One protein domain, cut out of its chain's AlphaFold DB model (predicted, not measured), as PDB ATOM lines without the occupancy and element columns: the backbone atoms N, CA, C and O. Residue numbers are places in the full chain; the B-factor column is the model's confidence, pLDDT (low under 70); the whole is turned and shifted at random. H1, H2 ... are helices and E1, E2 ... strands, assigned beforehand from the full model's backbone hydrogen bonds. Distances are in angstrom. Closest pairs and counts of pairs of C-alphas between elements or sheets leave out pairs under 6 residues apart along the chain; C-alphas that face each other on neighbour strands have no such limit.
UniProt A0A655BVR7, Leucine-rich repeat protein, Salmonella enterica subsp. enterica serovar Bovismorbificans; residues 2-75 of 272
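This is residues 2 to 75 of the 272 residues of the protein "Leucine-rich repeat protein" of Salmonella enterica subsp. enterica serovar Bovismorbificans (UniProt A0A655BVR7). With little regular structure, the chain is wound in stacked turns: parallel strands E1, E2 and E3 lie side by side as one wall, residues 12 to 27 and 33 to 50 loop out and back between them, and H1 follows in the next turn. The printed part has 74 residues, 19 in named elements, class mixed. It is compact, radius of gyration of the C-alphas 11.5 A, spanning 28 by 28 by 21 A.

Find C-alpha 7 at (-1.329, 27.755, 42.080); from there E1, residues 7 to 11, runs 13.0 A. E2, residues 28 to 32, runs 13.5 A; E3 is residues 51 to 54, 10.2 A. H1, residues 62 to 66, 7.5 A, ends at (-2.112, 11.050, 56.881).

Look beside inner strand E2: E1 is parallel at 2 degrees, with N 30 and O 8 2.9 A apart; E3 is parallel at 8 degrees, with N 53 and O 29 2.8 A apart. Residues 51 to 52 of E3 also pair, parallel, with 71 to 72. H1 is not on the sheet; 0 of 1 O i to N i+4 pairs but 2 of 2 O i to N i+3 pairs are within hydrogen-bond range.

The farthest C-alphas, Asp 14 and Ser 68, are 31.9 A apart. The printed part has no cut; links E1 to E2 and E2 to E3 are long. No printed residue is under 70 in pLDDT.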
ATOM      1  N   PRO A   2       8.484  31.635  42.708       85.50
ATOM      2  CA  PRO A   2       8.053  32.918  43.271       85.50
ATOM      3  C   PRO A   2       7.296  32.758  44.599       85.50
ATOM      4  O   PRO A   2       6.387  31.935  44.688       85.50
ATOM      5  N   ASP A   3       7.591  33.594  45.597       82.88
ATOM      6  CA  ASP A   3       6.991  33.498  46.944       82.88
ATOM      7  C   ASP A   3       5.487  33.808  46.984       82.88
ATOM      8  O   ASP A   3       4.770  33.399  47.903       82.88
ATOM      9  N   LYS A   4       4.991  34.526  45.970       90.75
ATOM     10  CA  LYS A   4       3.573  34.882  45.809       90.75
ATOM     11  C   LYS A   4       2.774  33.845  45.008       90.75
ATOM     12  O   LYS A   4       1.582  34.049  44.790       90.75
ATOM     13  N   LEU A   5       3.398  32.750  44.561       94.75
ATOM     14  CA  LEU A   5       2.726  31.722  43.766       94.75
ATOM     15  C   LEU A   5       1.634  31.027  44.597       94.75
ATOM     16  O   LEU A   5       1.909  30.464  45.653       94.75
ATOM     17  N   LYS A   6       0.389  31.064  44.108       95.75
ATOM     18  CA  LYS A   6      -0.771  30.439  44.769       95.75
ATOM     19  C   LYS A   6      -1.198  29.122  44.135       95.75
ATOM     20  O   LYS A   6      -1.734  28.272  44.838       95.75
ATOM     21  N   LYS A   7      -0.956  28.951  42.837       97.25
ATOM     22  CA  LYS A   7      -1.329  27.755  42.080       97.25
ATOM     23  C   LYS A   7      -0.182  27.349  41.170       97.25
ATOM     24  O   LYS A   7       0.438  28.215  40.558       97.25
ATOM     25  N   LEU A   8       0.074  26.053  41.078       96.62
ATOM     26  CA  LEU A   8       1.069  25.475  40.182       96.62
ATOM     27  C   LEU A   8       0.419  24.327  39.410       96.62
ATOM     28  O   LEU A   8      -0.265  23.500  40.002       96.62
ATOM     29  N   SER A   9       0.631  24.273  38.100       96.69
ATOM     30  CA  SER A   9       0.225  23.131  37.282       96.69
ATOM     31  C   SER A   9       1.418  22.689  36.455       96.69
ATOM     32  O   SER A   9       2.022  23.507  35.765       96.69
ATOM     33  N   ILE A  10       1.749  21.409  36.538       95.12
ATOM     34  CA  ILE A  10       2.791  20.768  35.747       95.12
ATOM     35  C   ILE A  10       2.118  19.605  35.039       95.12
ATOM     36  O   ILE A  10       1.737  18.643  35.698       95.12
ATOM     37  N   ASN A  11       1.939  19.715  33.722       94.25
ATOM     38  CA  ASN A  11       1.113  18.768  32.985       94.25
ATOM     39  C   ASN A  11       1.867  18.159  31.804       94.25
ATOM     40  O   ASN A  11       2.295  18.889  30.909       94.25
ATOM     41  N   PHE A  12       1.955  16.827  31.773       89.38
ATOM     42  CA  PHE A  12       2.432  16.034  30.630       89.38
ATOM     43  C   PHE A  12       3.791  16.482  30.071       89.38
ATOM     44  O   PHE A  12       4.020  16.433  28.859       89.38
ATOM     45  N   CYS A  13       4.676  16.944  30.956       84.12
ATOM     46  CA  CYS A  13       6.021  17.367  30.597       84.12
ATOM     47  C   CYS A  13       6.943  16.149  30.488       84.12
ATOM     48  O   CYS A  13       7.013  15.335  31.409       84.12
ATOM     49  N   ASP A  14       7.693  16.059  29.395       79.25
ATOM     50  CA  ASP A  14       8.700  15.016  29.215       79.25
ATOM     51  C   ASP A  14       9.978  15.376  29.990       79.25
ATOM     52  O   ASP A  14      10.389  16.537  30.022       79.25
ATOM     53  N   ASN A  15      10.616  14.384  30.621       80.56
ATOM     54  CA  ASN A  15      11.875  14.534  31.373       80.56
ATOM     55  C   ASN A  15      11.858  15.607  32.482       80.56
ATOM     56  O   ASN A  15      12.908  16.134  32.862       80.56
ATOM     57  N   ILE A  16      10.682  15.948  33.016       85.00
ATOM     58  CA  ILE A  16      10.579  16.947  34.077       85.00
ATOM     59  C   ILE A  16      11.072  16.393  35.413       85.00
ATOM     60  O   ILE A  16      10.700  15.300  35.836       85.00
ATOM     61  N   LYS A  17      11.872  17.190  36.121       88.44
ATOM     62  CA  LYS A  17      12.135  16.978  37.546       88.44
ATOM     63  C   LYS A  17      11.062  17.702  38.349       88.44
ATOM     64  O   LYS A  17      10.957  18.928  38.277       88.44
ATOM     65  N   LEU A  18      10.256  16.946  39.091       93.81
ATOM     66  CA  LEU A  18       9.220  17.509  39.954       93.81
ATOM     67  C   LEU A  18       9.845  18.317  41.108       93.81
ATOM     68  O   LEU A  18      10.956  18.015  41.553       93.81
ATOM     69  N   PRO A  19       9.164  19.365  41.599       93.31
ATOM     70  CA  PRO A  19       9.724  20.237  42.623       93.31
ATOM     71  C   PRO A  19       9.870  19.516  43.968       93.31
ATOM     72  O   PRO A  19       8.900  18.988  44.497       93.31
ATOM     73  N   VAL A  20      11.056  19.583  44.573       94.12
ATOM     74  CA  VAL A  20      11.339  19.015  45.912       94.12
ATOM     75  C   VAL A  20      11.110  20.008  47.062       94.12
ATOM     76  O   VAL A  20      11.251  19.669  48.236       94.12
ATOM     77  N   LYS A  21      10.760  21.256  46.732       92.75
ATOM     78  CA  LYS A  21      10.387  22.325  47.667       92.75
ATOM     79  C   LYS A  21       9.321  23.201  47.023       92.75
ATOM     80  O   LYS A  21       9.472  23.587  45.863       92.75
ATOM     81  N   LEU A  22       8.278  23.546  47.773       95.06
ATOM     82  CA  LEU A  22       7.190  24.408  47.312       95.06
ATOM     83  C   LEU A  22       7.179  25.743  48.075       95.06
ATOM     84  O   LEU A  22       7.638  25.803  49.217       95.06
ATOM     85  N   PRO A  23       6.660  26.829  47.474       94.12
ATOM     86  CA  PRO A  23       6.398  28.067  48.201       94.12
ATOM     87  C   PRO A  23       5.386  27.834  49.327       94.12
ATOM     88  O   PRO A  23       4.335  27.243  49.094       94.12
ATOM     89  N   VAL A  24       5.648  28.383  50.515       93.19
ATOM     90  CA  VAL A  24       4.765  28.262  51.699       93.19
ATOM     91  C   VAL A  24       3.340  28.776  51.458       93.19
ATOM     92  O   VAL A  24       2.396  28.375  52.126       93.19
ATOM     93  N   ASN A  25       3.185  29.671  50.481       93.88
ATOM     94  CA  ASN A  25       1.925  30.302  50.115       93.88
ATOM     95  C   ASN A  25       1.121  29.534  49.059       93.88
ATOM     96  O   ASN A  25       0.011  29.978  48.739       93.88
ATOM     97  N   LEU A  26       1.669  28.450  48.502       97.56
ATOM     98  CA  LEU A  26       1.014  27.663  47.466       97.56
ATOM     99  C   LEU A  26      -0.223  26.972  48.052       97.56
ATOM    100  O   LEU A  26      -0.153  26.337  49.099       97.56
ATOM    101  N   LYS A  27      -1.363  27.132  47.380       97.50
ATOM    102  CA  LYS A  27      -2.667  26.619  47.817       97.50
ATOM    103  C   LYS A  27      -3.133  25.419  47.017       97.50
ATOM    104  O   LYS A  27      -3.843  24.589  47.559       97.50
ATOM    105  N   SER A  28      -2.735  25.317  45.754       98.25
ATOM    106  CA  SER A  28      -3.062  24.149  44.946       98.25
ATOM    107  C   SER A  28      -1.926  23.780  44.011       98.25
ATOM    108  O   SER A  28      -1.264  24.655  43.433       98.25
ATOM    109  N   ILE A  29      -1.746  22.482  43.813       98.00
ATOM    110  CA  ILE A  29      -0.835  21.930  42.823       98.00
ATOM    111  C   ILE A  29      -1.538  20.851  42.007       98.00
ATOM    112  O   ILE A  29      -2.201  19.975  42.555       98.00
ATOM    113  N   ASN A  30      -1.398  20.925  40.690       97.88
ATOM    114  CA  ASN A  30      -1.853  19.893  39.770       97.88
ATOM    115  C   ASN A  30      -0.641  19.284  39.065       97.88
ATOM    116  O   ASN A  30       0.148  20.018  38.462       97.88
ATOM    117  N   LEU A  31      -0.487  17.970  39.170       96.56
ATOM    118  CA  LEU A  31       0.646  17.229  38.634       96.56
ATOM    119  C   LEU A  31       0.143  16.133  37.699       96.56
ATOM    120  O   LEU A  31      -0.635  15.280  38.105       96.56
ATOM    121  N   SER A  32       0.609  16.123  36.458       95.00
ATOM    122  CA  SER A  32       0.287  15.061  35.511       95.00
ATOM    123  C   SER A  32       1.516  14.652  34.710       95.00
ATOM    124  O   SER A  32       2.412  15.464  34.456       95.00
ATOM    125  N   SER A  33       1.568  13.389  34.299       93.38
ATOM    126  CA  SER A  33       2.706  12.812  33.588       93.38
ATOM    127  C   SER A  33       2.252  11.828  32.514       93.38
ATOM    128  O   SER A  33       1.217  11.180  32.626       93.38
ATOM    129  N   ARG A  34       3.043  11.691  31.445       90.31
ATOM    130  CA  ARG A  34       2.789  10.683  30.397       90.31
ATOM    131  C   ARG A  34       3.199   9.278  30.830       90.31
ATOM    132  O   ARG A  34       2.665   8.295  30.321       90.31
ATOM    133  N   THR A  35       4.163   9.189  31.740       90.00
ATOM    134  CA  THR A  35       4.704   7.942  32.282       90.00
ATOM    135  C   THR A  35       4.758   8.012  33.807       90.00
ATOM    136  O   THR A  35       4.819   9.111  34.368       90.00
ATOM    137  N   PRO A  36       4.724   6.865  34.510       91.81
ATOM    138  CA  PRO A  36       4.852   6.862  35.961       91.81
ATOM    139  C   PRO A  36       6.124   7.583  36.431       91.81
ATOM    140  O   PRO A  36       7.216   7.267  35.962       91.81
ATOM    141  N   ILE A  37       5.985   8.532  37.360       93.75
ATOM    142  CA  ILE A  37       7.097   9.293  37.952       93.75
ATOM    143  C   ILE A  37       6.874   9.461  39.452       93.75
ATOM    144  O   ILE A  37       5.761   9.748  39.882       93.75
ATOM    145  N   VAL A  38       7.920   9.297  40.257       95.00
ATOM    146  CA  VAL A  38       7.845   9.497  41.709       95.00
ATOM    147  C   VAL A  38       8.035  10.971  42.043       95.00
ATOM    148  O   VAL A  38       8.971  11.610  41.563       95.00
ATOM    149  N   TRP A  39       7.155  11.519  42.879       96.19
ATOM    150  CA  TRP A  39       7.337  12.855  43.424       96.19
ATOM    151  C   TRP A  39       8.118  12.797  44.738       96.19
ATOM    152  O   TRP A  39       7.556  12.597  45.811       96.19
ATOM    153  N   GLU A  40       9.430  13.004  44.650       95.06
ATOM    154  CA  GLU A  40      10.379  12.896  45.772       95.06
ATOM    155  C   GLU A  40      10.371  14.117  46.717       95.06
ATOM    156  O   GLU A  40      11.399  14.502  47.273       95.06
ATOM    157  N   ILE A  41       9.222  14.777  46.892       96.06
ATOM    158  CA  ILE A  41       9.104  15.879  47.850       96.06
ATOM    159  C   ILE A  41       9.018  15.332  49.287       96.06
ATOM    160  O   ILE A  41       8.159  14.495  49.574       96.06
ATOM    161  N   PRO A  42       9.853  15.815  50.225       93.50
ATOM    162  CA  PRO A  42       9.685  15.503  51.640       93.50
ATOM    163  C   PRO A  42       8.350  16.035  52.175       93.50
ATOM    164  O   PRO A  42       7.946  17.152  51.848       93.50
ATOM    165  N   THR A  43       7.695  15.289  53.065       91.00
ATOM    166  CA  THR A  43       6.422  15.686  53.701       91.00
ATOM    167  C   THR A  43       6.487  17.048  54.394       91.00
ATOM    168  O   THR A  43       5.530  17.821  54.328       91.00
ATOM    169  N   CYS A  44       7.630  17.380  55.005       89.88
ATOM    170  CA  CYS A  44       7.881  18.670  55.653       89.88
ATOM    171  C   CYS A  44       7.970  19.856  54.674       89.88
ATOM    172  O   CYS A  44       7.813  21.003  55.087       89.88
ATOM    173  N   ASN A  45       8.180  19.595  53.380       93.94
ATOM    174  CA  ASN A  45       8.248  20.616  52.333       93.94
ATOM    175  C   ASN A  45       6.891  20.870  51.653       93.94
ATOM    176  O   ASN A  45       6.810  21.726  50.765       93.94
ATOM    177  N   LEU A  46       5.835  20.150  52.053       95.19
ATOM    178  CA  LEU A  46       4.469  20.404  51.606       95.19
ATOM    179  C   LEU A  46       3.839  21.548  52.424       95.19
ATOM    180  O   LEU A  46       3.764  21.442  53.655       95.19
ATOM    181  N   PRO A  47       3.351  22.618  51.769       95.88
ATOM    182  CA  PRO A  47       2.671  23.727  52.428       95.88
ATOM    183  C   PRO A  47       1.453  23.267  53.229       95.88
ATOM    184  O   PRO A  47       0.811  22.275  52.890       95.88
ATOM    185  N   ALA A  48       1.118  24.011  54.282       95.62
ATOM    186  CA  ALA A  48      -0.113  23.779  55.025       95.62
ATOM    187  C   ALA A  48      -1.344  24.089  54.157       95.62
ATOM    188  O   ALA A  48      -1.367  25.103  53.446       95.62
ATOM    189  N   HIS A  49      -2.381  23.259  54.261       96.75
ATOM    190  CA  HIS A  49      -3.647  23.434  53.539       96.75
ATOM    191  C   HIS A  49      -3.525  23.423  52.009       96.75
ATOM    192  O   HIS A  49      -4.254  24.143  51.322       96.75
ATOM    193  N   ILE A  50      -2.572  22.661  51.468       97.94
ATOM    194  CA  ILE A  50      -2.438  22.485  50.022       97.94
ATOM    195  C   ILE A  50      -3.484  21.491  49.495       97.94
ATOM    196  O   ILE A  50      -3.719  20.442  50.092       97.94
ATOM    197  N   ASP A  51      -4.091  21.818  48.355       98.44
ATOM    198  CA  ASP A  51      -4.839  20.864  47.534       98.44
ATOM    199  C   ASP A  51      -3.930  20.252  46.462       98.44
ATOM    200  O   ASP A  51      -3.241  20.970  45.727       98.44
ATOM    201  N   ILE A  52      -3.926  18.925  46.366       98.06
ATOM    202  CA  ILE A  52      -3.120  18.161  45.416       98.06
ATOM    203  C   ILE A  52      -4.051  17.469  44.419       98.06
ATOM    204  O   ILE A  52      -4.912  16.668  44.776       98.06
ATOM    205  N   SER A  53      -3.850  17.735  43.135       97.31
ATOM    206  CA  SER A  53      -4.501  17.018  42.041       97.31
ATOM    207  C   SER A  53      -3.457  16.250  41.233       97.31
ATOM    208  O   SER A  53      -2.352  16.743  41.003       97.31
ATOM    209  N   THR A  54      -3.801  15.026  40.844       95.56
ATOM    210  CA  THR A  54      -2.926  14.093  40.124       95.56
ATOM    211  C   THR A  54      -3.725  13.324  39.076       95.56
ATOM    212  O   THR A  54      -4.953  13.328  39.112       95.56
ATOM    213  N   ASP A  55      -3.042  12.663  38.148       93.38
ATOM    214  CA  ASP A  55      -3.615  11.781  37.126       93.38
ATOM    215  C   ASP A  55      -3.396  10.281  37.412       93.38
ATOM    216  O   ASP A  55      -3.839   9.433  36.638       93.38
ATOM    217  N   GLY A  56      -2.740   9.944  38.530       94.25
ATOM    218  CA  GLY A  56      -2.400   8.570  38.922       94.25
ATOM    219  C   GLY A  56      -1.048   8.077  38.386       94.25
ATOM    220  O   GLY A  56      -0.554   7.028  38.815       94.25
ATOM    221  N   TYR A  57      -0.412   8.831  37.484       94.25
ATOM    222  CA  TYR A  57       0.945   8.552  37.006       94.25
ATOM    223  C   TYR A  57       2.003   9.181  37.910       94.25
ATOM    224  O   TYR A  57       3.090   8.624  38.063       94.25
ATOM    225  N   VAL A  58       1.682  10.294  38.566       95.69
ATOM    226  CA  VAL A  58       2.551  10.877  39.590       95.69
ATOM    227  C   VAL A  58       2.383  10.105  40.895       95.69
ATOM    228  O   VAL A  58       1.309  10.114  41.499       95.69
ATOM    229  N   LYS A  59       3.439   9.412  41.323       96.00
ATOM    230  CA  LYS A  59       3.448   8.617  42.549       96.00
ATOM    231  C   LYS A  59       3.723   9.502  43.753       96.00
ATOM    232  O   LYS A  59       4.691  10.261  43.772       96.00
ATOM    233  N   LEU A  60       2.842   9.399  44.734       96.31
ATOM    234  CA  LEU A  60       2.843  10.176  45.961       96.31
ATOM    235  C   LEU A  60       3.405   9.328  47.098       96.31
ATOM    236  O   LEU A  60       3.211   8.113  47.132       96.31
ATOM    237  N   ASN A  61       4.056   9.977  48.060       94.81
ATOM    238  CA  ASN A  61       4.358   9.323  49.325       94.81
ATOM    239  C   ASN A  61       3.029   9.113  50.093       94.81
ATOM    240  O   ASN A  61       2.297  10.089  50.288       94.81
ATOM    241  N   PRO A  62       2.701   7.884  50.541       92.56
ATOM    242  CA  PRO A  62       1.480   7.605  51.301       92.56
ATOM    243  C   PRO A  62       1.305   8.456  52.565       92.56
ATOM    244  O   PRO A  62       0.174   8.736  52.955       92.56
ATOM    245  N   GLU A  63       2.398   8.935  53.169       93.44
ATOM    246  CA  GLU A  63       2.356   9.864  54.305       93.44
ATOM    247  C   GLU A  63       1.622  11.177  53.983       93.44
ATOM    248  O   GLU A  63       1.178  11.876  54.888       93.44
ATOM    249  N   PHE A  64       1.442  11.533  52.706       94.50
ATOM    250  CA  PHE A  64       0.662  12.721  52.342       94.50
ATOM    251  C   PHE A  64      -0.802  12.575  52.758       94.50
ATOM    252  O   PHE A  64      -1.436  13.566  53.105       94.50
ATOM    253  N   LEU A  65      -1.336  11.349  52.742       92.81
ATOM    254  CA  LEU A  65      -2.735  11.081  53.069       92.81
ATOM    255  C   LEU A  65      -2.997  11.076  54.580       92.81
ATOM    256  O   LEU A  65      -4.153  11.161  54.986       92.81
ATOM    257  N   THR A  66      -1.959  10.994  55.417       91.38
ATOM    258  CA  THR A  66      -2.112  11.050  56.881       91.38
ATOM    259  C   THR A  66      -2.203  12.486  57.403       91.38
ATOM    260  O   THR A  66      -2.604  12.707  58.547       91.38
ATOM    261  N   ARG A  67      -1.877  13.480  56.566       94.31
ATOM    262  CA  ARG A  67      -2.006  14.904  56.883       94.31
ATOM    263  C   ARG A  67      -3.439  15.389  56.672       94.31
ATOM    264  O   ARG A  67      -3.859  15.629  55.545       94.31
ATOM    265  N   SER A  68      -4.161  15.608  57.770       93.75
ATOM    266  CA  SER A  68      -5.553  16.090  57.762       93.75
ATOM    267  C   SER A  68      -5.734  17.490  57.172       93.75
ATOM    268  O   SER A  68      -6.844  17.863  56.803       93.75
ATOM    269  N   ASP A  69      -4.660  18.278  57.078       95.88
ATOM    270  CA  ASP A  69      -4.703  19.605  56.479       95.88
ATOM    271  C   ASP A  69      -4.630  19.575  54.944       95.88
ATOM    272  O   ASP A  69      -4.993  20.562  54.312       95.88
ATOM    273  N   ILE A  70      -4.186  18.469  54.339       97.06
ATOM    274  CA  ILE A  70      -4.052  18.326  52.885       97.06
ATOM    275  C   ILE A  70      -5.347  17.779  52.288       97.06
ATOM    276  O   ILE A  70      -5.984  16.878  52.829       97.06
ATOM    277  N   THR A  71      -5.715  18.300  51.119       98.12
ATOM    278  CA  THR A  71      -6.836  17.778  50.331       98.12
ATOM    279  C   THR A  71      -6.365  17.258  48.979       98.12
ATOM    280  O   THR A  71      -5.298  17.624  48.486       98.12
ATOM    281  N   PHE A  72      -7.155  16.355  48.403       97.56
ATOM    282  CA  PHE A  72      -6.879  15.706  47.131       97.56
ATOM    283  C   PHE A  72      -8.069  15.869  46.195       97.56
ATOM    284  O   PHE A  72      -9.123  15.240  46.377       97.56
ATOM    285  N   SER A  73      -7.898  16.730  45.190       96.31
ATOM    286  CA  SER A  73      -8.986  17.195  44.322       96.31
ATOM    287  C   SER A  73     -10.147  17.796  45.128       96.31
ATOM    288  O   SER A  73     -11.315  17.480  44.898       96.31
ATOM    289  N   ASN A  74      -9.805  18.675  46.071       96.50
ATOM    290  CA  ASN A  74     -10.677  19.425  46.981       96.50
ATOM    291  C   ASN A  74     -11.431  18.576  48.016       96.50
ATOM    292  O   ASN A  74     -12.452  19.012  48.543       96.50
ATOM    293  N   LYS A  75     -10.962  17.355  48.294       96.94
ATOM    294  CA  LYS A  75     -11.593  16.428  49.244       96.94
ATOM    295  C   LYS A  75     -10.555  15.726  50.119       96.94
ATOM    296  O   LYS A  75      -9.476  15.420  49.605       96.94
TER     297      LYS A  75